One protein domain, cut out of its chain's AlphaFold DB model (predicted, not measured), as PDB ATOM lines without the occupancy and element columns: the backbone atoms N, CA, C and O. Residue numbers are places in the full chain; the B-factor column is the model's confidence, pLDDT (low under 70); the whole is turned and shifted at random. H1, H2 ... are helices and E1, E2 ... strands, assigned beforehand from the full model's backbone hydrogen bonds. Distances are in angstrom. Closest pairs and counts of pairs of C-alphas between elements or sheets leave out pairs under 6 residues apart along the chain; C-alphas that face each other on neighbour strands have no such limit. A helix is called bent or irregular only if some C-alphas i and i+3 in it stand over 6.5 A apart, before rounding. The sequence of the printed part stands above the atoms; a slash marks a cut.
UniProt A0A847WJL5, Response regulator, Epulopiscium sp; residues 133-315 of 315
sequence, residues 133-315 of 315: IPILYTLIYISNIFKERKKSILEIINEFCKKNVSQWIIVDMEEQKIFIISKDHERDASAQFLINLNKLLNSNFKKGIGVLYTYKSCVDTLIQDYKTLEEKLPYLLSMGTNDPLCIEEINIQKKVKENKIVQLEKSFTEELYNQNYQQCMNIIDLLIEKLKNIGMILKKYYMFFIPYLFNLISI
ATOM      1  N   ILE A 133     -28.232  15.460  15.156       69.62
ATOM      2  CA  ILE A 133     -28.066  14.318  16.066       69.62
ATOM      3  C   ILE A 133     -28.262  12.999  15.320       69.62
ATOM      4  O   ILE A 133     -29.247  12.855  14.594       69.62
ATOM      5  N   PRO A 134     -27.379  12.012  15.562       83.19
ATOM      6  CA  PRO A 134     -27.576  10.640  15.141       83.19
ATOM      7  C   PRO A 134     -28.970  10.089  15.459       83.19
ATOM      8  O   PRO A 134     -29.368   9.990  16.623       83.19
ATOM      9  N   ILE A 135     -29.691   9.701  14.414       89.19
ATOM     10  CA  ILE A 135     -30.988   9.042  14.494       89.19
ATOM     11  C   ILE A 135     -30.830   7.594  14.048       89.19
ATOM     12  O   ILE A 135     -30.280   7.295  12.985       89.19
ATOM     13  N   LEU A 136     -31.368   6.692  14.861       92.44
ATOM     14  CA  LEU A 136     -31.543   5.295  14.516       92.44
ATOM     15  C   LEU A 136     -32.976   5.082  14.032       92.44
ATOM     16  O   LEU A 136     -33.938   5.241  14.786       92.44
ATOM     17  N   TYR A 137     -33.114   4.678  12.774       94.25
ATOM     18  CA  TYR A 137     -34.382   4.211  12.232       94.25
ATOM     19  C   TYR A 137     -34.433   2.699  12.316       94.25
ATOM     20  O   TYR A 137     -33.578   2.016  11.754       94.25
ATOM     21  N   THR A 138     -35.449   2.174  12.993       94.88
ATOM     22  CA  THR A 138     -35.643   0.734  13.175       94.88
ATOM     23  C   THR A 138     -37.004   0.328  12.638       94.88
ATOM     24  O   THR A 138     -38.029   0.861  13.056       94.88
ATOM     25  N   LEU A 139     -37.033  -0.643  11.733       93.88
ATOM     26  CA  LEU A 139     -38.249  -1.289  11.260       93.88
ATOM     27  C   LEU A 139     -38.316  -2.699  11.842       93.88
ATOM     28  O   LEU A 139     -37.510  -3.568  11.509       93.88
ATOM     29  N   ILE A 140     -39.291  -2.926  12.714       91.50
ATOM     30  CA  ILE A 140     -39.573  -4.236  13.290       91.50
ATOM     31  C   ILE A 140     -40.697  -4.879  12.496       91.50
ATOM     32  O   ILE A 140     -41.758  -4.285  12.303       91.50
ATOM     33  N   TYR A 141     -40.463  -6.111  12.067       88.19
ATOM     34  CA  TYR A 141     -41.459  -6.955  11.434       88.19
ATOM     35  C   TYR A 141     -41.863  -8.081  12.368       88.19
ATOM     36  O   TYR A 141     -41.013  -8.801  12.891       88.19
ATOM     37  N   ILE A 142     -43.165  -8.245  12.550       84.62
ATOM     38  CA  ILE A 142     -43.743  -9.303  13.364       84.62
ATOM     39  C   ILE A 142     -44.399 -10.303  12.415       84.62
ATOM     40  O   ILE A 142     -45.265  -9.950  11.623       84.62
ATOM     41  N   SER A 143     -43.988 -11.565  12.497       77.56
ATOM     42  CA  SER A 143     -44.628 -12.655  11.761       77.56
ATOM     43  C   SER A 143     -46.142 -12.694  12.010       77.56
ATOM     44  O   SER A 143     -46.611 -12.451  13.127       77.56
ATOM     45  N   ASN A 144     -46.914 -13.084  10.993       75.12
ATOM     46  CA  ASN A 144     -48.375 -13.180  11.109       75.12
ATOM     47  C   ASN A 144     -48.852 -14.165  12.190       75.12
ATOM     48  O   ASN A 144     -49.935 -13.958  12.734       75.12
ATOM     49  N   ILE A 145     -48.052 -15.172  12.569       68.56
ATOM     50  CA  ILE A 145     -48.361 -16.060  13.710       68.56
ATOM     51  C   ILE A 145     -48.516 -15.261  15.009       68.56
ATOM     52  O   ILE A 145     -49.297 -15.622  15.889       68.56
ATOM     53  N   PHE A 146     -47.778 -14.161  15.143       73.69
ATOM     54  CA  PHE A 146     -47.775 -13.320  16.332       73.69
ATOM     55  C   PHE A 146     -48.660 -12.082  16.192       73.69
ATOM     56  O   PHE A 146     -48.586 -11.192  17.040       73.69
ATOM     57  N   LYS A 147     -49.534 -12.031  15.178       77.50
ATOM     58  CA  LYS A 147     -50.426 -10.891  14.934       77.50
ATOM     59  C   LYS A 147     -51.246 -10.501  16.163       77.50
ATOM     60  O   LYS A 147     -51.292  -9.327  16.525       77.50
ATOM     61  N   GLU A 148     -51.812 -11.484  16.859       78.88
ATOM     62  CA  GLU A 148     -52.600 -11.264  18.082       78.88
ATOM     63  C   GLU A 148     -51.756 -10.750  19.266       78.88
ATOM     64  O   GLU A 148     -52.283 -10.208  20.234       78.88
ATOM     65  N   ARG A 149     -50.424 -10.876  19.200       83.06
ATOM     66  CA  ARG A 149     -49.490 -10.434  20.249       83.06
ATOM     67  C   ARG A 149     -48.876  -9.061  19.983       83.06
ATOM     68  O   ARG A 149     -48.093  -8.586  20.807       83.06
ATOM     69  N   LYS A 150     -49.229  -8.399  18.874       85.25
ATOM     70  CA  LYS A 150     -48.639  -7.113  18.469       85.25
ATOM     71  C   LYS A 150     -48.720  -6.050  19.566       85.25
ATOM     72  O   LYS A 150     -47.746  -5.342  19.801       85.25
ATOM     73  N   LYS A 151     -49.848  -5.979  20.281       86.00
ATOM     74  CA  LYS A 151     -50.041  -5.025  21.382       86.00
ATOM     75  C   LYS A 151     -49.038  -5.242  22.523       86.00
ATOM     76  O   LYS A 151     -48.386  -4.295  22.944       86.00
ATOM     77  N   SER A 152     -48.850  -6.485  22.966       86.75
ATOM     78  CA  SER A 152     -47.864  -6.814  24.005       86.75
ATOM     79  C   SER A 152     -46.425  -6.564  23.541       86.75
ATOM     80  O   SER A 152     -45.584  -6.140  24.329       86.75
ATOM     81  N   ILE A 153     -46.135  -6.792  22.255       88.88
ATOM     82  CA  ILE A 153     -44.832  -6.465  21.659       88.88
ATOM     83  C   ILE A 153     -44.592  -4.947  21.693       88.88
ATOM     84  O   ILE A 153     -43.524  -4.515  22.119       88.88
ATOM     85  N   LEU A 154     -45.589  -4.141  21.311       89.69
ATOM     86  CA  LEU A 154     -45.527  -2.675  21.381       89.69
ATOM     87  C   LEU A 154     -45.273  -2.172  22.807       89.69
ATOM     88  O   LEU A 154     -44.437  -1.293  22.997       89.69
ATOM     89  N   GLU A 155     -45.946  -2.746  23.806       87.56
ATOM     90  CA  GLU A 155     -45.746  -2.397  25.220       87.56
ATOM     91  C   GLU A 155     -44.303  -2.672  25.675       87.56
ATOM     92  O   GLU A 155     -43.672  -1.813  26.295       87.56
ATOM     93  N   ILE A 156     -43.741  -3.828  25.301       90.62
ATOM     94  CA  ILE A 156     -42.350  -4.187  25.615       90.62
ATOM     95  C   ILE A 156     -41.358  -3.257  24.914       90.62
ATOM     96  O   ILE A 156     -40.408  -2.798  25.548       90.62
ATOM     97  N   ILE A 157     -41.572  -2.958  23.629       93.25
ATOM     98  CA  ILE A 157     -40.730  -2.022  22.872       93.25
ATOM     99  C   ILE A 157     -40.757  -0.643  23.534       93.25
ATOM    100  O   ILE A 157     -39.705  -0.044  23.738       93.25
ATOM    101  N   ASN A 158     -41.940  -0.154  23.903       90.25
ATOM    102  CA  ASN A 158     -42.084   1.160  24.511       90.25
ATOM    103  C   ASN A 158     -41.354   1.254  25.859       90.25
ATOM    104  O   ASN A 158     -40.603   2.201  26.090       90.25
ATOM    105  N   GLU A 159     -41.503   0.248  26.725       87.44
ATOM    106  CA  GLU A 159     -40.768   0.183  27.994       87.44
ATOM    107  C   GLU A 159     -39.255   0.022  27.795       87.44
ATOM    108  O   GLU A 159     -38.465   0.543  28.587       87.44
ATOM    109  N   PHE A 160     -38.828  -0.670  26.735       91.81
ATOM    110  CA  PHE A 160     -37.419  -0.785  26.383       91.81
ATOM    111  C   PHE A 160     -36.841   0.561  25.937       91.81
ATOM    112  O   PHE A 160     -35.828   0.990  26.488       91.81
ATOM    113  N   CYS A 161     -37.488   1.257  25.000       91.00
ATOM    114  CA  CYS A 161     -37.054   2.576  24.544       91.00
ATOM    115  C   CYS A 161     -36.981   3.564  25.715       91.00
ATOM    116  O   CYS A 161     -35.939   4.173  25.937       91.00
ATOM    117  N   LYS A 162     -38.015   3.603  26.562       86.75
ATOM    118  CA  LYS A 162     -38.072   4.478  27.743       86.75
ATOM    119  C   LYS A 162     -36.889   4.356  28.699       86.75
ATOM    120  O   LYS A 162     -36.553   5.324  29.376       86.75
ATOM    121  N   LYS A 163     -36.276   3.175  28.787       86.88
ATOM    122  CA  LYS A 163     -35.135   2.915  29.677       86.88
ATOM    123  C   LYS A 163     -33.777   3.142  29.021       86.88
ATOM    124  O   LYS A 163     -32.794   3.263  29.742       86.88
ATOM    125  N   ASN A 164     -33.710   3.136  27.691       88.56
ATOM    126  CA  ASN A 164     -32.447   3.021  26.961       88.56
ATOM    127  C   ASN A 164     -32.158   4.201  26.020       88.56
ATOM    128  O   ASN A 164     -31.034   4.297  25.540       88.56
ATOM    129  N   VAL A 165     -33.132   5.077  25.750       88.69
ATOM    130  CA  VAL A 165     -32.966   6.265  24.894       88.69
ATOM    131  C   VAL A 165     -33.664   7.481  25.499       88.69
ATOM    132  O   VAL A 165     -34.698   7.343  26.152       88.69
ATOM    133  N   SER A 166     -33.123   8.686  25.292       83.94
ATOM    134  CA  SER A 166     -33.712   9.915  25.847       83.94
ATOM    135  C   SER A 166     -34.975  10.350  25.107       83.94
ATOM    136  O   SER A 166     -35.885  10.926  25.710       83.94
ATOM    137  N   GLN A 167     -35.036  10.089  23.797       86.88
ATOM    138  CA  GLN A 167     -36.148  10.469  22.932       86.88
ATOM    139  C   GLN A 167     -36.389   9.400  21.869       86.88
ATOM    140  O   GLN A 167     -35.460   8.933  21.206       86.88
ATOM    141  N   TRP A 168     -37.655   9.034  21.690       91.56
ATOM    142  CA  TRP A 168     -38.078   8.088  20.668       91.56
ATOM    143  C   TRP A 168     -39.494   8.390  20.192       91.56
ATOM    144  O   TRP A 168     -40.272   9.049  20.879       91.56
ATOM    145  N   ILE A 169     -39.822   7.884  19.010       91.62
ATOM    146  CA  ILE A 169     -41.163   7.862  18.437       91.62
ATOM    147  C   ILE A 169     -41.411   6.429  17.976       91.62
ATOM    148  O   ILE A 169     -40.586   5.865  17.256       91.62
ATOM    149  N   ILE A 170     -42.535   5.839  18.383       93.44
ATOM    150  CA  ILE A 170     -42.974   4.519  17.912       93.44
ATOM    151  C   ILE A 170     -44.227   4.709  17.070       93.44
ATOM    152  O   ILE A 170     -45.241   5.213  17.544       93.44
ATOM    153  N   VAL A 171     -44.164   4.270  15.822       93.00
ATOM    154  CA  VAL A 171     -45.266   4.328  14.870       93.00
ATOM    155  C   VAL A 171     -45.744   2.907  14.595       93.00
ATOM    156  O   VAL A 171     -45.046   2.093  13.986       93.00
ATOM    157  N   ASP A 172     -46.953   2.600  15.062       91.31
ATOM    158  CA  ASP A 172     -47.629   1.337  14.773       91.31
ATOM    159  C   ASP A 172     -48.144   1.316  13.320       91.31
ATOM    160  O   ASP A 172     -49.126   1.975  12.955       91.31
ATOM    161  N   MET A 173     -47.442   0.576  12.464       88.56
ATOM    162  CA  MET A 173     -47.714   0.498  11.028       88.56
ATOM    163  C   MET A 173     -48.660  -0.665  10.697       88.56
ATOM    164  O   MET A 173     -48.934  -1.538  11.517       88.56
ATOM    165  N   GLU A 174     -49.204  -0.689   9.483       80.31
ATOM    166  CA  GLU A 174     -49.993  -1.831   9.006       80.31
ATOM    167  C   GLU A 174     -49.124  -3.086   8.802       80.31
ATOM    168  O   GLU A 174     -47.909  -3.070   8.994       80.31
ATOM    169  N   GLU A 175     -49.761  -4.209   8.459       76.38
ATOM    170  CA  GLU A 175     -49.072  -5.448   8.058       76.38
ATOM    171  C   GLU A 175     -48.038  -5.984   9.059       76.38
ATOM    172  O   GLU A 175     -47.012  -6.531   8.668       76.38
ATOM    173  N   GLN A 176     -48.314  -5.840  10.358       84.88
ATOM    174  CA  GLN A 176     -47.429  -6.316  11.428       84.88
ATOM    175  C   GLN A 176     -46.052  -5.628  11.475       84.88
ATOM    176  O   GLN A 176     -45.107  -6.150  12.063       84.88
ATOM    177  N   LYS A 177     -45.950  -4.418  10.914       89.69
ATOM    178  CA  LYS A 177     -44.758  -3.572  11.001       89.69
ATOM    179  C   LYS A 177     -44.864  -2.608  12.192       89.69
ATOM    180  O   LYS A 177     -45.958  -2.152  12.538       89.69
ATOM    181  N   ILE A 178     -43.732  -2.291  12.814       93.06
ATOM    182  CA  ILE A 178     -43.573  -1.219  13.806       93.06
ATOM    183  C   ILE A 178     -42.345  -0.417  13.396       93.06
ATOM    184  O   ILE A 178     -41.269  -0.987  13.220       93.06
ATOM    185  N   PHE A 179     -42.499   0.892  13.244       95.38
ATOM    186  CA  PHE A 179     -41.398   1.785  12.915       95.38
ATOM    187  C   PHE A 179     -40.992   2.586  14.147       95.38
ATOM    188  O   PHE A 179     -41.841   3.152  14.829       95.38
ATOM    189  N   ILE A 180     -39.701   2.611  14.450       95.00
ATOM    190  CA  ILE A 180     -39.143   3.311  15.602       95.00
ATOM    191  C   ILE A 180     -38.115   4.306  15.097       95.00
ATOM    192  O   ILE A 180     -37.248   3.970  14.288       95.00
ATOM    193  N   ILE A 181     -38.205   5.520  15.617       93.06
ATOM    194  CA  ILE A 181     -37.225   6.577  15.421       93.06
ATOM    195  C   ILE A 181     -36.657   6.871  16.801       93.06
ATOM    196  O   ILE A 181     -37.408   7.316  17.670       93.06
ATOM    197  N   SER A 182     -35.377   6.597  17.037       91.50
ATOM    198  CA  SER A 182     -34.742   6.857  18.333       91.50
ATOM    199  C   SER A 182     -33.477   7.693  18.206       91.50
ATOM    200  O   SER A 182     -32.745   7.624  17.219       91.50
ATOM    201  N   LYS A 183     -33.251   8.503  19.238       87.62
ATOM    202  CA  LYS A 183     -32.073   9.348  19.423       87.62
ATOM    203  C   LYS A 183     -31.050   8.639  20.326       87.62
ATOM    204  O   LYS A 183     -31.406   7.697  21.026       87.62
ATOM    205  N   ASP A 184     -29.817   9.148  20.352       77.12
ATOM    206  CA  ASP A 184     -28.725   8.788  21.283       77.12
ATOM    207  C   ASP A 184     -27.957   7.509  20.971       77.12
ATOM    208  O   ASP A 184     -27.438   6.832  21.862       77.12
ATOM    209  N   HIS A 185     -27.831   7.181  19.696       70.44
ATOM    210  CA  HIS A 185     -26.959   6.092  19.310       70.44
ATOM    211  C   HIS A 185     -25.847   6.621  18.428       70.44
ATOM    212  O   HIS A 185     -26.128   7.246  17.421       70.44
ATOM    213  N   GLU A 186     -24.593   6.347  18.779       73.50
ATOM    214  CA  GLU A 186     -23.525   6.223  17.786       73.50
ATOM    215  C   GLU A 186     -23.677   4.870  17.068       73.50
ATOM    216  O   GLU A 186     -24.436   4.000  17.513       73.50
ATOM    217  N   ARG A 187     -22.983   4.655  15.946       72.81
ATOM    218  CA  ARG A 187     -23.167   3.444  15.125       72.81
ATOM    219  C   ARG A 187     -22.995   2.143  15.926       72.81
ATOM    220  O   ARG A 187     -23.853   1.267  15.848       72.81
ATOM    221  N   ASP A 188     -21.948   2.047  16.740       73.69
ATOM    222  CA  ASP A 188     -21.669   0.841  17.533       73.69
ATOM    223  C   ASP A 188     -22.670   0.664  18.688       73.69
ATOM    224  O   ASP A 188     -23.147  -0.443  18.957       73.69
ATOM    225  N   ALA A 189     -23.078   1.769  19.320       80.06
ATOM    226  CA  ALA A 189     -24.114   1.765  20.353       80.06
ATOM    227  C   ALA A 189     -25.492   1.363  19.793       80.06
ATOM    228  O   ALA A 189     -26.251   0.671  20.472       80.06
ATOM    229  N   SER A 190     -25.791   1.737  18.540       83.94
ATOM    230  CA  SER A 190     -27.020   1.356  17.828       83.94
ATOM    231  C   SER A 190     -27.124  -0.160  17.694       83.94
ATOM    232  O   SER A 190     -28.153  -0.753  18.019       83.94
ATOM    233  N   ALA A 191     -26.038  -0.802  17.253       82.06
ATOM    234  CA  ALA A 191     -25.997  -2.248  17.079       82.06
ATOM    235  C   ALA A 191     -26.242  -2.967  18.413       82.06
ATOM    236  O   ALA A 191     -27.084  -3.863  18.489       82.06
ATOM    237  N   GLN A 192     -25.581  -2.532  19.491       86.00
ATOM    238  CA  GLN A 192     -25.765  -3.137  20.811       86.00
ATOM    239  C   GLN A 192     -27.182  -2.927  21.369       86.00
ATOM    240  O   GLN A 192     -27.769  -3.864  21.919       86.00
ATOM    241  N   PHE A 193     -27.747  -1.727  21.205       90.56
ATOM    242  CA  PHE A 193     -29.132  -1.424  21.568       90.56
ATOM    243  C   PHE A 193     -30.107  -2.383  20.874       90.56
ATOM    244  O   PHE A 193     -30.945  -3.005  21.534       90.56
ATOM    245  N   LEU A 194     -29.950  -2.582  19.563       91.19
ATOM    246  CA  LEU A 194     -30.817  -3.465  18.787       91.19
ATOM    247  C   LEU A 194     -30.602  -4.942  19.098       91.19
ATOM    248  O   LEU A 194     -31.573  -5.696  19.122       91.19
ATOM    249  N   ILE A 195     -29.371  -5.373  19.382       88.56
ATOM    250  CA  ILE A 195     -29.097  -6.741  19.842       88.56
ATOM    251  C   ILE A 195     -29.841  -7.005  21.155       88.56
ATOM    252  O   ILE A 195     -30.459  -8.059  21.317       88.56
ATOM    253  N   ASN A 196     -29.816  -6.051  22.089       90.75
ATOM    254  CA  ASN A 196     -30.515  -6.170  23.366       90.75
ATOM    255  C   ASN A 196     -32.039  -6.195  23.178       90.75
ATOM    256  O   ASN A 196     -32.706  -7.055  23.759       90.75
ATOM    257  N   LEU A 197     -32.578  -5.319  22.321       91.50
ATOM    258  CA  LEU A 197     -33.996  -5.316  21.963       91.50
ATOM    259  C   LEU A 197     -34.411  -6.650  21.332       91.50
ATOM    260  O   LEU A 197     -35.378  -7.272  21.767       91.50
ATOM    261  N   ASN A 198     -33.652  -7.136  20.348       87.69
ATOM    262  CA  ASN A 198     -33.966  -8.376  19.646       87.69
ATOM    263  C   ASN A 198     -33.899  -9.594  20.577       87.69
ATOM    264  O   ASN A 198     -34.751 -10.479  20.502       87.69
ATOM    265  N   LYS A 199     -32.932  -9.637  21.502       86.75
ATOM    266  CA  LYS A 199     -32.862 -10.676  22.545       86.75
ATOM    267  C   LYS A 199     -34.087 -10.648  23.457       86.75
ATOM    268  O   LYS A 199     -34.641 -11.708  23.739       86.75
ATOM    269  N   LEU A 200     -34.519  -9.460  23.889       88.88
ATOM    270  CA  LEU A 200     -35.703  -9.289  24.734       88.88
ATOM    271  C   LEU A 200     -36.987  -9.729  24.018       88.88
ATOM    272  O   LEU A 200     -37.836 -10.391  24.610       88.88
ATOM    273  N   LEU A 201     -37.134  -9.388  22.739       86.62
ATOM    274  CA  LEU A 201     -38.297  -9.788  21.949       86.62
ATOM    275  C   LEU A 201     -38.310 -11.304  21.709       86.62
ATOM    276  O   LEU A 201     -39.320 -11.964  21.953       86.62
ATOM    277  N   ASN A 202     -37.173 -11.884  21.323       78.81
ATOM    278  CA  ASN A 202     -37.075 -13.320  21.063       78.81
ATOM    279  C   ASN A 202     -37.232 -14.183  22.325       78.81
ATOM    280  O   ASN A 202     -37.762 -15.292  22.226       78.81
ATOM    281  N   SER A 203     -36.816 -13.702  23.505       82.38
ATOM    282  CA  SER A 203     -37.016 -14.433  24.764       82.38
ATOM    283  C   SER A 203     -38.488 -14.485  25.190       82.38
ATOM    284  O   SER A 203     -38.923 -15.502  25.726       82.38
ATOM    285  N   ASN A 204     -39.265 -13.434  24.903       79.31
ATOM    286  CA  ASN A 204     -40.682 -13.353  25.269       79.31
ATOM    287  C   ASN A 204     -41.617 -14.020  24.252       79.31
ATOM    288  O   ASN A 204     -42.617 -14.627  24.638       79.31
ATOM    289  N   PHE A 205     -41.316 -13.920  22.955       73.50
ATOM    290  CA  PHE A 205     -42.262 -14.326  21.909       73.50
ATOM    291  C   PHE A 205     -41.884 -15.609  21.176       73.50
ATOM    292  O   PHE A 205     -42.714 -16.129  20.436       73.50
ATOM    293  N   LYS A 206     -40.700 -16.186  21.440       63.88
ATOM    294  CA  LYS A 206     -40.083 -17.229  20.599       63.88
ATOM    295  C   LYS A 206     -39.920 -16.699  19.149       63.88
ATOM    296  O   LYS A 206     -40.505 -15.698  18.759       63.88
ATOM    297  N   LYS A 207     -39.004 -17.279  18.372       67.38
ATOM    298  CA  LYS A 207     -38.548 -16.743  17.065       67.38
ATOM    299  C   LYS A 207     -39.704 -16.309  16.134       67.38
ATOM    300  O   LYS A 207     -40.709 -17.007  16.064       67.38
ATOM    301  N   GLY A 208     -39.510 -15.230  15.364       70.81
ATOM    302  CA  GLY A 208     -40.495 -14.704  14.398       70.81
ATOM    303  C   GLY A 208     -40.622 -13.176  14.351       70.81
ATOM    304  O   GLY A 208     -41.479 -12.653  13.644       70.81
ATOM    305  N   ILE A 209     -39.778 -12.452  15.088       80.12
ATOM    306  CA  ILE A 209     -39.709 -10.988  15.059       80.12
ATOM    307  C   ILE A 209     -38.387 -10.581  14.423       80.12
ATOM    308  O   ILE A 209     -37.337 -10.837  15.000       80.12
ATOM    309  N   GLY A 210     -38.429  -9.969  13.244       83.62
ATOM    310  CA  GLY A 210     -37.244  -9.460  12.560       83.62
ATOM    311  C   GLY A 210     -37.022  -7.975  12.835       83.62
ATOM    312  O   GLY A 210     -37.980  -7.212  12.932       83.62
ATOM    313  N   VAL A 211     -35.759  -7.560  12.907       89.25
ATOM    314  CA  VAL A 211     -35.370  -6.159  13.115       89.25
ATOM    315  C   VAL A 211     -34.473  -5.699  11.966       89.25
ATOM    316  O   VAL A 211     -33.409  -6.271  11.746       89.25
ATOM    317  N   LEU A 212     -34.895  -4.664  11.245       91.12
ATOM    318  CA  LEU A 212     -34.100  -3.931  10.258       91.12
ATOM    319  C   LEU A 212     -33.769  -2.551  10.791       91.12
ATOM    320  O   LEU A 212     -34.595  -1.946  11.471       91.12
ATOM    321  N   TYR A 213     -32.603  -2.022  10.442       92.88
ATOM    322  CA  TYR A 213     -32.253  -0.670  10.846       92.88
ATOM    323  C   TYR A 213     -31.303   0.036   9.884       92.88
ATOM    324  O   TYR A 213     -30.625  -0.590   9.069       92.88
ATOM    325  N   THR A 214     -31.280   1.361   9.999       92.06
ATOM    326  CA  THR A 214     -30.303   2.256   9.373       92.06
ATOM    327  C   THR A 214     -29.976   3.388  10.331       92.06
ATOM    328  O   THR A 214     -30.795   3.785  11.162       92.06
ATOM    329  N   TYR A 215     -28.763   3.903  10.202       89.75
ATOM    330  CA  TYR A 215     -28.249   5.006  10.992       89.75
ATOM    331  C   TYR A 215     -28.140   6.259  10.123       89.75
ATOM    332  O   TYR A 215     -27.630   6.197   9.000       89.75
ATOM    333  N   LYS A 216     -28.579   7.407  10.644       89.25
ATOM    334  CA  LYS A 216     -28.528   8.695   9.940       89.25
ATOM    335  C   LYS A 216     -28.003   9.789  10.844       89.25
ATOM    336  O   LYS A 216     -28.202   9.750  12.048       89.25
ATOM    337  N   SER A 217     -27.344  10.780  10.256       85.56
ATOM    338  CA  SER A 217     -26.828  11.946  10.979       85.56
ATOM    339  C   SER A 217     -27.909  12.958  11.363       85.56
ATOM    340  O   SER A 217     -27.660  13.797  12.219       85.56
ATOM    341  N   CYS A 218     -29.076  12.908  10.715       85.00
ATOM    342  CA  CYS A 218     -30.204  13.796  10.974       85.00
ATOM    343  C   CYS A 218     -31.527  13.134  10.563       85.00
ATOM    344  O   CYS A 218     -31.556  12.045   9.979       85.00
ATOM    345  N   VAL A 219     -32.638  13.818  10.847       87.62
ATOM    346  CA  VAL A 219     -33.981  13.291  10.589       87.62
ATOM    347  C   VAL A 219     -34.509  13.561   9.170       87.62
ATOM    348  O   VAL A 219     -35.527  13.003   8.784       87.62
ATOM    349  N   ASP A 220     -33.822  14.377   8.363       86.44
ATOM    350  CA  ASP A 220     -34.331  14.920   7.087       86.44
ATOM    351  C   ASP A 220     -34.796  13.869   6.074       86.44
ATOM    352  O   ASP A 220     -35.712  14.106   5.285       86.44
ATOM    353  N   THR A 221     -34.178  12.694   6.098       86.88
ATOM    354  CA  THR A 221     -34.434  11.622   5.138       86.88
ATOM    355  C   THR A 221     -35.421  10.572   5.643       86.88
ATOM    356  O   THR A 221     -35.603   9.567   4.962       86.88
ATOM    357  N   LEU A 222     -36.123  10.803   6.764       88.94
ATOM    358  CA  LEU A 222     -37.027   9.839   7.417       88.94
ATOM    359  C   LEU A 222     -37.929   9.076   6.445       88.94
ATOM    360  O   LEU A 222     -37.983   7.850   6.474       88.94
ATOM    361  N   ILE A 223     -38.624   9.786   5.555       87.44
ATOM    362  CA  ILE A 223     -39.563   9.167   4.608       87.44
ATOM    363  C   ILE A 223     -38.831   8.296   3.586       87.44
ATOM    364  O   ILE A 223     -39.319   7.230   3.208       87.44
ATOM    365  N   GLN A 224     -37.669   8.748   3.117       88.56
ATOM    366  CA  GLN A 224     -36.857   7.996   2.166       88.56
ATOM    367  C   GLN A 224     -36.224   6.769   2.830       88.56
ATOM    368  O   GLN A 224     -36.176   5.696   2.225       88.56
ATOM    369  N   ASP A 225     -35.786   6.902   4.078       91.31
ATOM    370  CA  ASP A 225     -35.175   5.822   4.842       91.31
ATOM    371  C   ASP A 225     -36.207   4.779   5.260       91.31
ATOM    372  O   ASP A 225     -35.940   3.590   5.117       91.31
ATOM    373  N   TYR A 226     -37.418   5.194   5.654       91.38
ATOM    374  CA  TYR A 226     -38.536   4.277   5.888       91.38
ATOM    375  C   TYR A 226     -38.836   3.440   4.639       91.38
ATOM    376  O   TYR A 226     -38.884   2.215   4.716       91.38
ATOM    377  N   LYS A 227     -38.962   4.079   3.466       88.06
ATOM    378  CA  LYS A 227     -39.175   3.355   2.199       88.06
ATOM    379  C   LYS A 227     -38.026   2.407   1.887       88.06
ATOM    380  O   LYS A 227     -38.254   1.297   1.426       88.06
ATOM    381  N   THR A 228     -36.790   2.825   2.151       88.31
ATOM    382  CA  THR A 228     -35.612   1.983   1.915       88.31
ATOM    383  C   THR A 228     -35.597   0.775   2.861       88.31
ATOM    384  O   THR A 228     -35.288  -0.330   2.421       88.31
ATOM    385  N   LEU A 229     -35.960   0.949   4.137       89.50
ATOM    386  CA  LEU A 229     -36.127  -0.147   5.100       89.50
ATOM    387  C   LEU A 229     -37.219  -1.121   4.645       89.50
ATOM    388  O   LEU A 229     -37.015  -2.333   4.675       89.50
ATOM    389  N   GLU A 230     -38.349  -0.593   4.182       85.50
ATOM    390  CA  GLU A 230     -39.483  -1.378   3.696       85.50
ATOM    391  C   GLU A 230     -39.124  -2.189   2.440       85.50
ATOM    392  O   GLU A 230     -39.276  -3.410   2.431       85.50
ATOM    393  N   GLU A 231     -38.482  -1.565   1.445       81.88
ATOM    394  CA  GLU A 231     -37.951  -2.256   0.260       81.88
ATOM    395  C   GLU A 231     -36.955  -3.374   0.616       81.88
ATOM    396  O   GLU A 231     -36.750  -4.317  -0.160       81.88
ATOM    397  N   LYS A 232     -36.316  -3.280   1.790       79.38
ATOM    398  CA  LYS A 232     -35.342  -4.253   2.296       79.38
ATOM    399  C   LYS A 232     -35.934  -5.313   3.220       79.38
ATOM    400  O   LYS A 232     -35.235  -6.275   3.548       79.38
ATOM    401  N   LEU A 233     -37.221  -5.225   3.549       77.69
ATOM    402  CA  LEU A 233     -37.922  -6.206   4.369       77.69
ATOM    403  C   LEU A 233     -37.779  -7.659   3.873       77.69
ATOM    404  O   LEU A 233     -37.483  -8.534   4.691       77.69
ATOM    405  N   PRO A 234     -37.856  -7.954   2.558       69.06
ATOM    406  CA  PRO A 234     -37.633  -9.307   2.044       69.06
ATOM    407  C   PRO A 234     -36.286  -9.930   2.428       69.06
ATOM    408  O   PRO A 234     -36.188 -11.148   2.576       69.06
ATOM    409  N   TYR A 235     -35.242  -9.112   2.600       68.44
ATOM    410  CA  TYR A 235     -33.911  -9.603   2.951       68.44
ATOM    411  C   TYR A 235     -33.849 -10.036   4.416       68.44
ATOM    412  O   TYR A 235     -33.259 -11.075   4.706       68.44
ATOM    413  N   LEU A 236     -34.520  -9.322   5.321       69.62
ATOM    414  CA  LEU A 236     -34.662  -9.727   6.723       69.62
ATOM    415  C   LEU A 236     -35.346 -11.092   6.844       69.62
ATOM    416  O   LEU A 236     -34.832 -11.995   7.504       69.62
ATOM    417  N   LEU A 237     -36.458 -11.265   6.123       61.22
ATOM    418  CA  LEU A 237     -37.178 -12.540   6.051       61.22
ATOM    419  C   LEU A 237     -36.277 -13.668   5.527       61.22
ATOM    420  O   LEU A 237     -36.441 -14.825   5.902       61.22
ATOM    421  N   SER A 238     -35.288 -13.327   4.695       54.19
ATOM    422  CA  SER A 238     -34.389 -14.304   4.087       54.19
ATOM    423  C   SER A 238     -33.116 -14.642   4.869       54.19
ATOM    424  O   SER A 238     -32.594 -15.750   4.727       54.19
ATOM    425  N   MET A 239     -32.603 -13.709   5.676       56.56
ATOM    426  CA  MET A 239     -31.389 -13.902   6.477       56.56
ATOM    427  C   MET A 239     -31.682 -14.487   7.867       56.56
ATOM    428  O   MET A 239     -30.763 -14.998   8.507       56.56
ATOM    429  N   GLY A 240     -32.953 -14.484   8.283       56.12
ATOM    430  CA  GLY A 240     -33.416 -14.962   9.582       56.12
ATOM    431  C   GLY A 240     -33.534 -13.832  10.608       56.12
ATOM    432  O   GLY A 240     -32.914 -12.784  10.478       56.12
ATOM    433  N   THR A 241     -34.340 -14.048  11.649       61.88
ATOM    434  CA  THR A 241     -34.681 -13.020  12.654       61.88
ATOM    435  C   THR A 241     -33.749 -12.983  13.871       61.88
ATOM    436  O   THR A 241     -34.047 -12.340  14.879       61.88
ATOM    437  N   ASN A 242     -32.657 -13.748  13.841       64.12
ATOM    438  CA  ASN A 242     -31.820 -13.955  15.022       64.12
ATOM    439  C   ASN A 242     -31.006 -12.716  15.398       64.12
ATOM    440  O   ASN A 242     -30.828 -12.460  16.586       64.12
ATOM    441  N   ASP A 243     -30.576 -11.942  14.405       75.62
ATOM    442  CA  ASP A 243     -29.774 -10.741  14.598       75.62
ATOM    443  C   ASP A 243     -30.424  -9.561  13.861       75.62
ATOM    444  O   ASP A 243     -30.981  -9.755  12.775       75.62
ATOM    445  N   PRO A 244     -30.383  -8.343  14.432       85.62
ATOM    446  CA  PRO A 244     -30.780  -7.140  13.715       85.62
ATOM    447  C   PRO A 244     -29.949  -6.957  12.442       85.62
ATOM    448  O   PRO A 244     -28.726  -7.087  12.478       85.62
ATOM    449  N   LEU A 245     -30.599  -6.607  11.333       85.81
ATOM    450  CA  LEU A 245     -29.949  -6.443  10.035       85.81
ATOM    451  C   LEU A 245     -29.798  -4.960   9.670       85.81
ATOM    452  O   LEU A 245     -30.782  -4.227   9.559       85.81
ATOM    453  N   CYS A 246     -28.554  -4.542   9.451       86.94
ATOM    454  CA  CYS A 246     -28.191  -3.212   8.971       86.94
ATOM    455  C   CYS A 246     -28.399  -3.137   7.450       86.94
ATOM    456  O   CYS A 246     -27.864  -3.973   6.714       86.94
ATOM    457  N   ILE A 247     -29.177  -2.175   6.941       86.12
ATOM    458  CA  ILE A 247     -29.509  -2.156   5.502       86.12
ATOM    459  C   ILE A 247     -28.318  -1.838   4.593       86.12
ATOM    460  O   ILE A 247     -28.334  -2.226   3.423       86.12
ATOM    461  N   GLU A 248     -27.301  -1.153   5.115       83.56
ATOM    462  CA  GLU A 248     -26.054  -0.826   4.421       83.56
ATOM    463  C   GLU A 248     -25.207  -2.077   4.141       83.56
ATOM    464  O   GLU A 248     -24.429  -2.098   3.191       83.56
ATOM    465  N   GLU A 249     -25.386  -3.142   4.925       76.81
ATOM    466  CA  GLU A 249     -24.691  -4.425   4.748       76.81
ATOM    467  C   GLU A 249     -25.382  -5.325   3.709       76.81
ATOM    468  O   GLU A 249     -24.840  -6.350   3.284       76.81
ATOM    469  N   ILE A 250     -26.580  -4.943   3.253       71.88
ATOM    470  CA  ILE A 250     -27.348  -5.700   2.265       71.88
ATOM    471  C   ILE A 250     -26.839  -5.369   0.859       71.88
ATOM    472  O   ILE A 250     -27.279  -4.408   0.222       71.88
ATOM    473  N   ASN A 251     -25.952  -6.219   0.345       58.03
ATOM    474  CA  ASN A 251     -25.433  -6.116  -1.016       58.03
ATOM    475  C   ASN A 251     -26.476  -6.642  -2.029       58.03
ATOM    476  O   ASN A 251     -26.752  -7.842  -2.097       58.03
ATOM    477  N   ILE A 252     -27.112  -5.747  -2.793       56.44
ATOM    478  CA  ILE A 252     -28.202  -6.098  -3.720       56.44
ATOM    479  C   ILE A 252     -27.631  -6.430  -5.101       56.44
ATOM    480  O   ILE A 252     -27.158  -5.537  -5.796       56.44
ATOM    481  N   GLN A 253     -27.778  -7.673  -5.566       46.50
ATOM    482  CA  GLN A 253     -27.607  -7.985  -6.996       46.50
ATOM    483  C   GLN A 253     -28.942  -8.089  -7.760       46.50
ATOM    484  O   GLN A 253     -28.952  -7.920  -8.977       46.50
ATOM    485  N   LYS A 254     -30.090  -8.294  -7.087       49.34
ATOM    486  CA  LYS A 254     -31.438  -8.326  -7.704       49.34
ATOM    487  C   LYS A 254     -32.525  -7.813  -6.746       49.34
ATOM    488  O   LYS A 254     -32.548  -8.211  -5.583       49.34
ATOM    489  N   LYS A 255     -33.448  -6.973  -7.246       49.56
ATOM    490  CA  LYS A 255     -34.639  -6.496  -6.511       49.56
ATOM    491  C   LYS A 255     -35.622  -7.648  -6.284       49.56
ATOM    492  O   LYS A 255     -36.178  -8.187  -7.241       49.56
ATOM    493  N   VAL A 256     -35.881  -7.986  -5.025       53.22
ATOM    494  CA  VAL A 256     -36.970  -8.892  -4.638       53.22
ATOM    495  C   VAL A 256     -38.259  -8.081  -4.540       53.22
ATOM    496  O   VAL A 256     -38.293  -7.075  -3.843       53.22
ATOM    497  N   LYS A 257     -39.323  -8.473  -5.252       53.97
ATOM    498  CA  LYS A 257     -40.618  -7.775  -5.151       53.97
ATOM    499  C   LYS A 257     -41.325  -8.158  -3.845       53.97
ATOM    500  O   LYS A 257     -41.837  -9.273  -3.736       53.97
ATOM    501  N   GLU A 258     -41.372  -7.205  -2.916       51.09
ATOM    502  CA  GLU A 258     -41.926  -7.273  -1.554       51.09
ATOM    503  C   GLU A 258     -43.313  -7.925  -1.468       51.09
ATOM    504  O   GLU A 258     -43.488  -8.908  -0.745       51.09
ATOM    505  N   ASN A 259     -44.269  -7.466  -2.287       55.25
ATOM    506  CA  ASN A 259     -45.669  -7.902  -2.198       55.25
ATOM    507  C   ASN A 259     -45.853  -9.419  -2.302       55.25
ATOM    508  O   ASN A 259     -46.783  -9.959  -1.717       55.25
ATOM    509  N   LYS A 260     -44.971 -10.132  -3.016       61.84
ATOM    510  CA  LYS A 260     -45.128 -11.579  -3.198       61.84
ATOM    511  C   LYS A 260     -44.731 -12.385  -1.962       61.84
ATOM    512  O   LYS A 260     -45.287 -13.459  -1.792       61.84
ATOM    513  N   ILE A 261     -43.790 -11.929  -1.135       60.50
ATOM    514  CA  ILE A 261     -43.314 -12.714   0.020       60.50
ATOM    515  C   ILE A 261     -44.255 -12.541   1.210       60.50
ATOM    516  O   ILE A 261     -44.686 -13.538   1.777       60.50
ATOM    517  N   VAL A 262     -44.662 -11.305   1.513       61.94
ATOM    518  CA  VAL A 262     -45.636 -11.028   2.585       61.94
ATOM    519  C   VAL A 262     -46.983 -11.702   2.292       61.94
ATOM    520  O   VAL A 262     -47.609 -12.254   3.192       61.94
ATOM    521  N   GLN A 263     -47.423 -11.720   1.026       68.19
ATOM    522  CA  GLN A 263     -48.622 -12.463   0.617       68.19
ATOM    523  C   GLN A 263     -48.466 -13.973   0.812       68.19
ATOM    524  O   GLN A 263     -49.380 -14.607   1.324       68.19
ATOM    525  N   LEU A 264     -47.312 -14.548   0.454       68.62
ATOM    526  CA  LEU A 264     -47.056 -15.975   0.662       68.62
ATOM    527  C   LEU A 264     -47.021 -16.336   2.149       68.62
ATOM    528  O   LEU A 264     -47.535 -17.384   2.514       68.62
ATOM    529  N   GLU A 265     -46.478 -15.475   3.009       67.69
ATOM    530  CA  GLU A 265     -46.512 -15.670   4.462       67.69
ATOM    531  C   GLU A 265     -47.937 -15.592   5.025       67.69
ATOM    532  O   GLU A 265     -48.304 -16.413   5.869       67.69
ATOM    533  N   LYS A 266     -48.763 -14.644   4.552       71.38
ATOM    534  CA  LYS A 266     -50.193 -14.565   4.911       71.38
ATOM    535  C   LYS A 266     -50.921 -15.850   4.511       71.38
ATOM    536  O   LYS A 266     -51.488 -16.501   5.382       71.38
ATOM    537  N   SER A 267     -50.811 -16.261   3.246       73.94
ATOM    538  CA  SER A 267     -51.427 -17.498   2.752       73.94
ATOM    539  C   SER A 267     -50.915 -18.735   3.488       73.94
ATOM    540  O   SER A 267     -51.703 -19.597   3.848       73.94
ATOM    541  N   PHE A 268     -49.614 -18.817   3.782       73.50
ATOM    542  CA  PHE A 268     -49.060 -19.917   4.574       73.50
ATOM    543  C   PHE A 268     -49.684 -19.974   5.968       73.50
ATOM    544  O   PHE A 268     -50.049 -21.042   6.443       73.50
ATOM    545  N   THR A 269     -49.810 -18.820   6.624       67.31
ATOM    546  CA  THR A 269     -50.385 -18.729   7.968       67.31
ATOM    547  C   THR A 269     -51.860 -19.137   7.961       67.31
ATOM    548  O   THR A 269     -52.286 -19.879   8.840       67.31
ATOM    549  N   GLU A 270     -52.632 -18.715   6.957       76.50
ATOM    550  CA  GLU A 270     -54.035 -19.114   6.775       76.50
ATOM    551  C   GLU A 270     -54.182 -20.628   6.570       76.50
ATOM    552  O   GLU A 270     -54.951 -21.275   7.280       76.50
ATOM    553  N   GLU A 271     -53.408 -21.216   5.655       76.56
ATOM    554  CA  GLU A 271     -53.430 -22.662   5.400       76.56
ATOM    555  C   GLU A 271     -52.954 -23.470   6.615       76.56
ATOM    556  O   GLU A 271     -53.485 -24.545   6.894       76.56
ATOM    557  N   LEU A 272     -52.004 -22.929   7.387       70.06
ATOM    558  CA  LEU A 272     -51.553 -23.512   8.647       70.06
ATOM    559  C   LEU A 272     -52.680 -23.540   9.687       70.06
ATOM    560  O   LEU A 272     -52.906 -24.580  10.301       70.06
ATOM    561  N   TYR A 273     -53.408 -22.432   9.866       71.06
ATOM    562  CA  TYR A 273     -54.576 -22.387  10.754       71.06
ATOM    563  C   TYR A 273     -55.678 -23.355  10.307       71.06
ATOM    564  O   TYR A 273     -56.321 -23.980  11.149       71.06
ATOM    565  N   ASN A 274     -55.849 -23.525   8.995       78.56
ATOM    566  CA  ASN A 274     -56.798 -24.466   8.403       78.56
ATOM    567  C   ASN A 274     -56.302 -25.927   8.396       78.56
ATOM    568  O   ASN A 274     -57.002 -26.797   7.881       78.56
ATOM    569  N   GLN A 275     -55.113 -26.210   8.947       77.44
ATOM    570  CA  GLN A 275     -54.479 -27.538   8.977       77.44
ATOM    571  C   GLN A 275     -54.268 -28.167   7.585       77.44
ATOM    572  O   GLN A 275     -54.171 -29.387   7.438       77.44
ATOM    573  N   ASN A 276     -54.158 -27.347   6.540       78.88
ATOM    574  CA  ASN A 276     -53.954 -27.797   5.166       78.88
ATOM    575  C   ASN A 276     -52.457 -27.952   4.853       78.88
ATOM    576  O   ASN A 276     -51.849 -27.187   4.099       78.88
ATOM    577  N   TYR A 277     -51.837 -28.966   5.455       74.81
ATOM    578  CA  TYR A 277     -50.384 -29.159   5.409       74.81
ATOM    579  C   TYR A 277     -49.825 -29.362   3.997       74.81
ATOM    580  O   TYR A 277     -48.702 -28.939   3.715       74.81
ATOM    581  N   GLN A 278     -50.606 -29.948   3.085       73.56
ATOM    582  CA  GLN A 278     -50.196 -30.105   1.689       73.56
ATOM    583  C   GLN A 278     -50.012 -28.744   1.010       73.56
ATOM    584  O   GLN A 278     -49.030 -28.524   0.299       73.56
ATOM    585  N   GLN A 279     -50.927 -27.807   1.262       77.19
ATOM    586  CA  GLN A 279     -50.845 -26.468   0.700       77.19
ATOM    587  C   GLN A 279     -49.738 -25.640   1.360       77.19
ATOM    588  O   GLN A 279     -49.029 -24.908   0.666       77.19
ATOM    589  N   CYS A 280     -49.502 -25.826   2.662       69.06
ATOM    590  CA  CYS A 280     -48.330 -25.274   3.346       69.06
ATOM    591  C   CYS A 280     -47.017 -25.701   2.665       69.06
ATOM    592  O   CYS A 280     -46.161 -24.853   2.406       69.06
ATOM    593  N   MET A 281     -46.869 -26.986   2.321       67.69
ATOM    594  CA  MET A 281     -45.686 -27.497   1.616       67.69
ATOM    595  C   MET A 281     -45.545 -26.896   0.211       67.69
ATOM    596  O   MET A 281     -44.467 -26.418  -0.135       67.69
ATOM    597  N   ASN A 282     -46.641 -26.795  -0.549       75.25
ATOM    598  CA  ASN A 282     -46.638 -26.148  -1.868       75.25
ATOM    599  C   ASN A 282     -46.173 -24.678  -1.793       75.25
ATOM    600  O   ASN A 282     -45.431 -24.204  -2.655       75.25
ATOM    601  N   ILE A 283     -46.596 -23.941  -0.758       73.00
ATOM    602  CA  ILE A 283     -46.190 -22.544  -0.542       73.00
ATOM    603  C   ILE A 283     -44.699 -22.455  -0.183       73.00
ATOM    604  O   ILE A 283     -44.006 -21.566  -0.688       73.00
ATOM    605  N   ILE A 284     -44.193 -23.378   0.642       68.25
ATOM    606  CA  ILE A 284     -42.763 -23.472   0.976       68.25
ATOM    607  C   ILE A 284     -41.931 -23.736  -0.285       68.25
ATOM    608  O   ILE A 284     -40.946 -23.031  -0.514       68.25
ATOM    609  N   ASP A 285     -42.336 -24.682  -1.132       68.81
ATOM    610  CA  ASP A 285     -41.620 -25.005  -2.371       68.81
ATOM    611  C   ASP A 285     -41.573 -23.806  -3.328       68.81
ATOM    612  O   ASP A 285     -40.509 -23.444  -3.843       68.81
ATOM    613  N   LEU A 286     -42.703 -23.109  -3.486       71.81
ATOM    614  CA  LEU A 286     -42.809 -21.910  -4.320       71.81
ATOM    615  C   LEU A 286     -41.957 -20.742  -3.787       71.81
ATOM    616  O   LEU A 286     -41.419 -19.942  -4.563       71.81
ATOM    617  N   LEU A 287     -41.822 -20.622  -2.462       66.56
ATOM    618  CA  LEU A 287     -40.913 -19.670  -1.821       66.56
ATOM    619  C   LEU A 287     -39.452 -20.034  -2.098       66.56
ATOM    620  O   LEU A 287     -38.689 -19.177  -2.547       66.56
ATOM    621  N   ILE A 288     -39.071 -21.298  -1.888       64.00
ATOM    622  CA  ILE A 288     -37.710 -21.794  -2.129       64.00
ATOM    623  C   ILE A 288     -37.295 -21.551  -3.584       64.00
ATOM    624  O   ILE A 288     -36.187 -21.068  -3.836       64.00
ATOM    625  N   GLU A 289     -38.170 -21.840  -4.546       66.50
ATOM    626  CA  GLU A 289     -37.907 -21.627  -5.970       66.50
ATOM    627  C   GLU A 289     -37.676 -20.142  -6.296       66.50
ATOM    628  O   GLU A 289     -36.685 -19.779  -6.936       66.50
ATOM    629  N   LYS A 290     -38.533 -19.248  -5.781       64.25
ATOM    630  CA  LYS A 290     -38.374 -17.795  -5.961       64.25
ATOM    631  C   LYS A 290     -37.056 -17.282  -5.386       64.25
ATOM    632  O   LYS A 290     -36.415 -16.439  -6.009       64.25
ATOM    633  N   LEU A 291     -36.639 -17.794  -4.233       55.88
ATOM    634  CA  LEU A 291     -35.410 -17.374  -3.552       55.88
ATOM    635  C   LEU A 291     -34.147 -17.892  -4.243       55.88
ATOM    636  O   LEU A 291     -33.174 -17.141  -4.365       55.88
ATOM    637  N   LYS A 292     -34.174 -19.125  -4.770       60.91
ATOM    638  CA  LYS A 292     -33.105 -19.651  -5.639       60.91
ATOM    639  C   LYS A 292     -32.878 -18.733  -6.841       60.91
ATOM    640  O   LYS A 292     -31.736 -18.395  -7.141       60.91
ATOM    641  N   ASN A 293     -33.951 -18.242  -7.464       59.56
ATOM    642  CA  ASN A 293     -33.876 -17.337  -8.618       59.56
ATOM    643  C   ASN A 293     -33.252 -15.957  -8.295       59.56
ATOM    644  O   ASN A 293     -32.784 -15.252  -9.198       59.56
ATOM    645  N   ILE A 294     -33.205 -15.579  -7.012       55.06
ATOM    646  CA  ILE A 294     -32.598 -14.337  -6.503       55.06
ATOM    647  C   ILE A 294     -31.116 -14.545  -6.112       55.06
ATOM    648  O   ILE A 294     -30.398 -13.570  -5.909       55.06
ATOM    649  N   GLY A 295     -30.615 -15.788  -6.093       49.44
ATOM    650  CA  GLY A 295     -29.210 -16.100  -5.791       49.44
ATOM    651  C   GLY A 295     -28.885 -16.187  -4.295       49.44
ATOM    652  O   GLY A 295     -27.724 -16.076  -3.912       49.44
ATOM    653  N   MET A 296     -29.892 -16.373  -3.436       51.28
ATOM    654  CA  MET A 296     -29.696 -16.478  -1.985       51.28
ATOM    655  C   MET A 296     -29.445 -17.927  -1.537       51.28
ATOM    656  O   MET A 296     -30.049 -18.870  -2.046       51.28
ATOM    657  N   ILE A 297     -28.561 -18.116  -0.550       48.31
ATOM    658  CA  ILE A 297     -28.187 -19.439  -0.022       48.31
ATOM    659  C   ILE A 297     -29.299 -19.972   0.906       48.31
ATOM    660  O   ILE A 297     -29.545 -19.405   1.972       48.31
ATOM    661  N   LEU A 298     -29.912 -21.109   0.541       40.69
ATOM    662  CA  LEU A 298     -31.018 -21.795   1.250       40.69
ATOM    663  C   LEU A 298     -30.835 -21.958   2.770       40.69
ATOM    664  O   LEU A 298     -31.810 -21.960   3.518       40.69
ATOM    665  N   LYS A 299     -29.590 -22.100   3.237       40.47
ATOM    666  CA  LYS A 299     -29.254 -22.408   4.637       40.47
ATOM    667  C   LYS A 299     -29.647 -21.294   5.626       40.47
ATOM    668  O   LYS A 299     -29.782 -21.582   6.809       40.47
ATOM    669  N   LYS A 300     -29.856 -20.052   5.158       40.03
ATOM    670  CA  LYS A 300     -30.285 -18.909   5.993       40.03
ATOM    671  C   LYS A 300     -31.813 -18.726   6.058       40.03
ATOM    672  O   LYS A 300     -32.324 -18.315   7.095       40.03
ATOM    673  N   TYR A 301     -32.548 -19.140   5.021       44.84
ATOM    674  CA  TYR A 301     -34.015 -19.011   4.956       44.84
ATOM    675  C   TYR A 301     -34.752 -19.985   5.881       44.84
ATOM    676  O   TYR A 301     -35.795 -19.656   6.448       44.84
ATOM    677  N   TYR A 302     -34.172 -21.175   6.086       43.28
ATOM    678  CA  TYR A 302     -34.706 -22.183   7.002       43.28
ATOM    679  C   TYR A 302     -35.019 -21.584   8.382       43.28
ATOM    680  O   TYR A 302     -36.017 -21.951   8.979       43.28
ATOM    681  N   MET A 303     -34.259 -20.602   8.878       43.44
ATOM    682  CA  MET A 303     -34.470 -20.036  10.216       43.44
ATOM    683  C   MET A 303     -35.739 -19.192  10.388       43.44
ATOM    684  O   MET A 303     -36.190 -19.074  11.526       43.44
ATOM    685  N   PHE A 304     -36.328 -18.646   9.317       46.62
ATOM    686  CA  PHE A 304     -37.589 -17.897   9.410       46.62
ATOM    687  C   PHE A 304     -38.805 -18.827   9.484       46.62
ATOM    688  O   PHE A 304     -39.709 -18.572  10.269       46.62
ATOM    689  N   PHE A 305     -38.799 -19.935   8.731       51.88
ATOM    690  CA  PHE A 305     -39.877 -20.937   8.737       51.88
ATOM    691  C   PHE A 305     -39.664 -22.054   9.761       51.88
ATOM    692  O   PHE A 305     -40.614 -22.734  10.116       51.88
ATOM    693  N   ILE A 306     -38.454 -22.247  10.291       50.97
ATOM    694  CA  ILE A 306     -38.179 -23.221  11.360       50.97
ATOM    695  C   ILE A 306     -39.119 -23.035  12.565       50.97
ATOM    696  O   ILE A 306     -39.639 -24.036  13.025       50.97
ATOM    697  N   PRO A 307     -39.413 -21.823  13.070       48.44
ATOM    698  CA  PRO A 307     -40.393 -21.623  14.142       48.44
ATOM    699  C   PRO A 307     -41.815 -22.035  13.736       48.44
ATOM    700  O   PRO A 307     -42.518 -22.651  14.535       48.44
ATOM    701  N   TYR A 308     -42.206 -21.764  12.485       51.50
ATOM    702  CA  TYR A 308     -43.476 -22.211  11.903       51.50
ATOM    703  C   TYR A 308     -43.546 -23.749  11.834       51.50
ATOM    704  O   TYR A 308     -44.538 -24.343  12.240       51.50
ATOM    705  N   LEU A 309     -42.462 -24.395  11.391       50.97
ATOM    706  CA  LEU A 309     -42.297 -25.850  11.320       50.97
ATOM    707  C   LEU A 309     -42.183 -26.501  12.712       50.97
ATOM    708  O   LEU A 309     -42.665 -27.606  12.913       50.97
ATOM    709  N   PHE A 310     -41.582 -25.830  13.696       48.94
ATOM    710  CA  PHE A 310     -41.527 -26.318  15.076       48.94
ATOM    711  C   PHE A 310     -42.906 -26.266  15.736       48.94
ATOM    712  O   PHE A 310     -43.264 -27.229  16.407       48.94
ATOM    713  N   ASN A 311     -43.694 -25.206  15.514       47.19
ATOM    714  CA  ASN A 311     -45.098 -25.163  15.942       47.19
ATOM    715  C   ASN A 311     -45.940 -26.250  15.246       47.19
ATOM    716  O   ASN A 311     -46.789 -26.844  15.893       47.19
ATOM    717  N   LEU A 312     -45.656 -26.568  13.977       43.88
ATOM    718  CA  LEU A 312     -46.254 -27.699  13.246       43.88
ATOM    719  C   LEU A 312     -45.940 -29.078  13.854       43.88
ATOM    720  O   LEU A 312     -46.747 -29.985  13.727       43.88
ATOM    721  N   ILE A 313     -44.766 -29.252  14.470       40.12
ATOM    722  CA  ILE A 313     -44.324 -30.531  15.066       40.12
ATOM    723  C   ILE A 313     -44.778 -30.665  16.535       40.12
ATOM    724  O   ILE A 313     -44.714 -31.750  17.106       40.12
ATOM    725  N   SER A 314     -45.199 -29.565  17.170       38.22
ATOM    726  CA  SER A 314     -45.593 -29.525  18.588       38.22
ATOM    727  C   SER A 314     -47.105 -29.404  18.830       38.22
ATOM    728  O   SER A 314     -47.517 -29.266  19.984       38.22
ATOM    729  N   ILE A 315     -47.907 -29.504  17.766       38.94
ATOM    730  CA  ILE A 315     -49.364 -29.735  17.765       38.94
ATOM    731  C   ILE A 315     -49.597 -31.173  17.301       38.94
ATOM    732  O   ILE A 315     -50.455 -31.846  17.911       38.94
TER     733      ILE A 315
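Overview. This is residues 133 to 315 of the 315 residues of the protein "Response regulator" of Epulopiscium sp (UniProt A0A847WJL5). Picture a four-stranded sheet covered on both faces by helices, H1 and H2 over one face and H3 and H4 over the other, with a group of three helices, H5, H6 and H7, beyond the end of the sheet where E1 ends and E4 begins. H5 and H6 form a helical hairpin, and H7 folds back beside it and packs on H4. The printed part has 183 residues with seven named helices and four named strands, in the order E1 H1 E2 E3 H2 E4 H3 H4 H5 H6 H7. The sheet runs E2 E3 E1 E4, all antiparallel, and the class is mixed, helices and strands. The whole is compact, with a radius of gyration of the C-alphas of 16.5 A and spans of 51 by 36 by 25 A.

Along the chain. Find C-alpha 135 at (-30.988, 9.042, 14.494); from there E1, residues 135 to 142, runs 22.4 A. H1, residues 144 to 164, follows over 27.7 A; it is irregular, with C-alphas 145 and 148 7.8 A apart, and has a kink of 65 degrees near residue 151. Next come E2, residues 168 to 172, 13.1 A, and E3, residues 177 to 183, 20.0 A. H2, residues 187 to 205, spans 27.0 A, and E4, residues 209 to 216, spans 23.2 A. H3 is residues 222 to 231, 14.1 A, and H4 is residues 233 to 239, 10.3 A. Find C-alpha 258 at (-41.926, -7.273, -1.554), where H5, residues 258 to 273, begins its 23.2 A. H6, residues 277 to 292, runs 22.6 A. H7, residues 298 to 313, runs 21.1 A to C-alpha 313 at (-44.324, -30.531, 15.066); it is only just irregular, with C-alphas 304 and 307 6.6 A apart, and has a kink of 55 degrees near residue 305.

Arrangement. Begin at the sheet, where N 137 and O 214 of E1 and E4 are 3.0 A apart, N 138 and O 180 of E1 and E3 2.9 A, and N 169 and O 181 of the hairpin E2 and E3 2.8 A, each within hydrogen-bond range. E1, H1, E2 and E3, H2, E4 are split strand-helix-strand units, two same-way strands with another strand between them, each with a right-handed crossover. The sheet with helices on both faces makes three layers. H1 lies over E3 at a height over the sheet of 8.1 A, and H2 lies over E1 and E4 at 8.4 A. H1 and H2 touch, closest at the C-alphas of Phe 160 and Leu 197, 7.2 A. On the opposite face, H3 and H4 each have a height over the sheet of 8.8 A. H4 touches H7 about perpendicular, at 90 degrees, closest at the C-alphas of Ser 238 and Tyr 301, 4.8 A. H5 and H6 touch at a shallow tilt of 20 degrees, opposite ways, closest at the C-alphas of Phe 268 and Cys 280, 5.5 A. H6 and H7 only just touch, only at the corner by their link, with 3 pairs of C-alphas within 8 A. H1 touches H5 with residues 144 to 145 alone, closest at the C-alphas of Asn 144 and Lys 266, 6.6 A. Every O i to N i+4 pair is within hydrogen-bond range in H2, H3, H4, H5 and H6; in H1 it is 13 of 17 and in H7 6 of 12.

Size, cuts and confidence. The two C-alphas farthest apart are those of Ile 133 and Gln 278, 51.7 A. The printed part has no cut and ends at residue 315, the chain's last residue. The link from H4 to H5, residues 240 to 257, is long, and in it residues 245 to 246 pair in parallel with residues 212 to 213 of E4. The mean pLDDT of the printed part is 74.9; 62 residues are under 70, among them residues 234 to 242, 251 to 265 and 287 to 315, and H7 has a mean of 46.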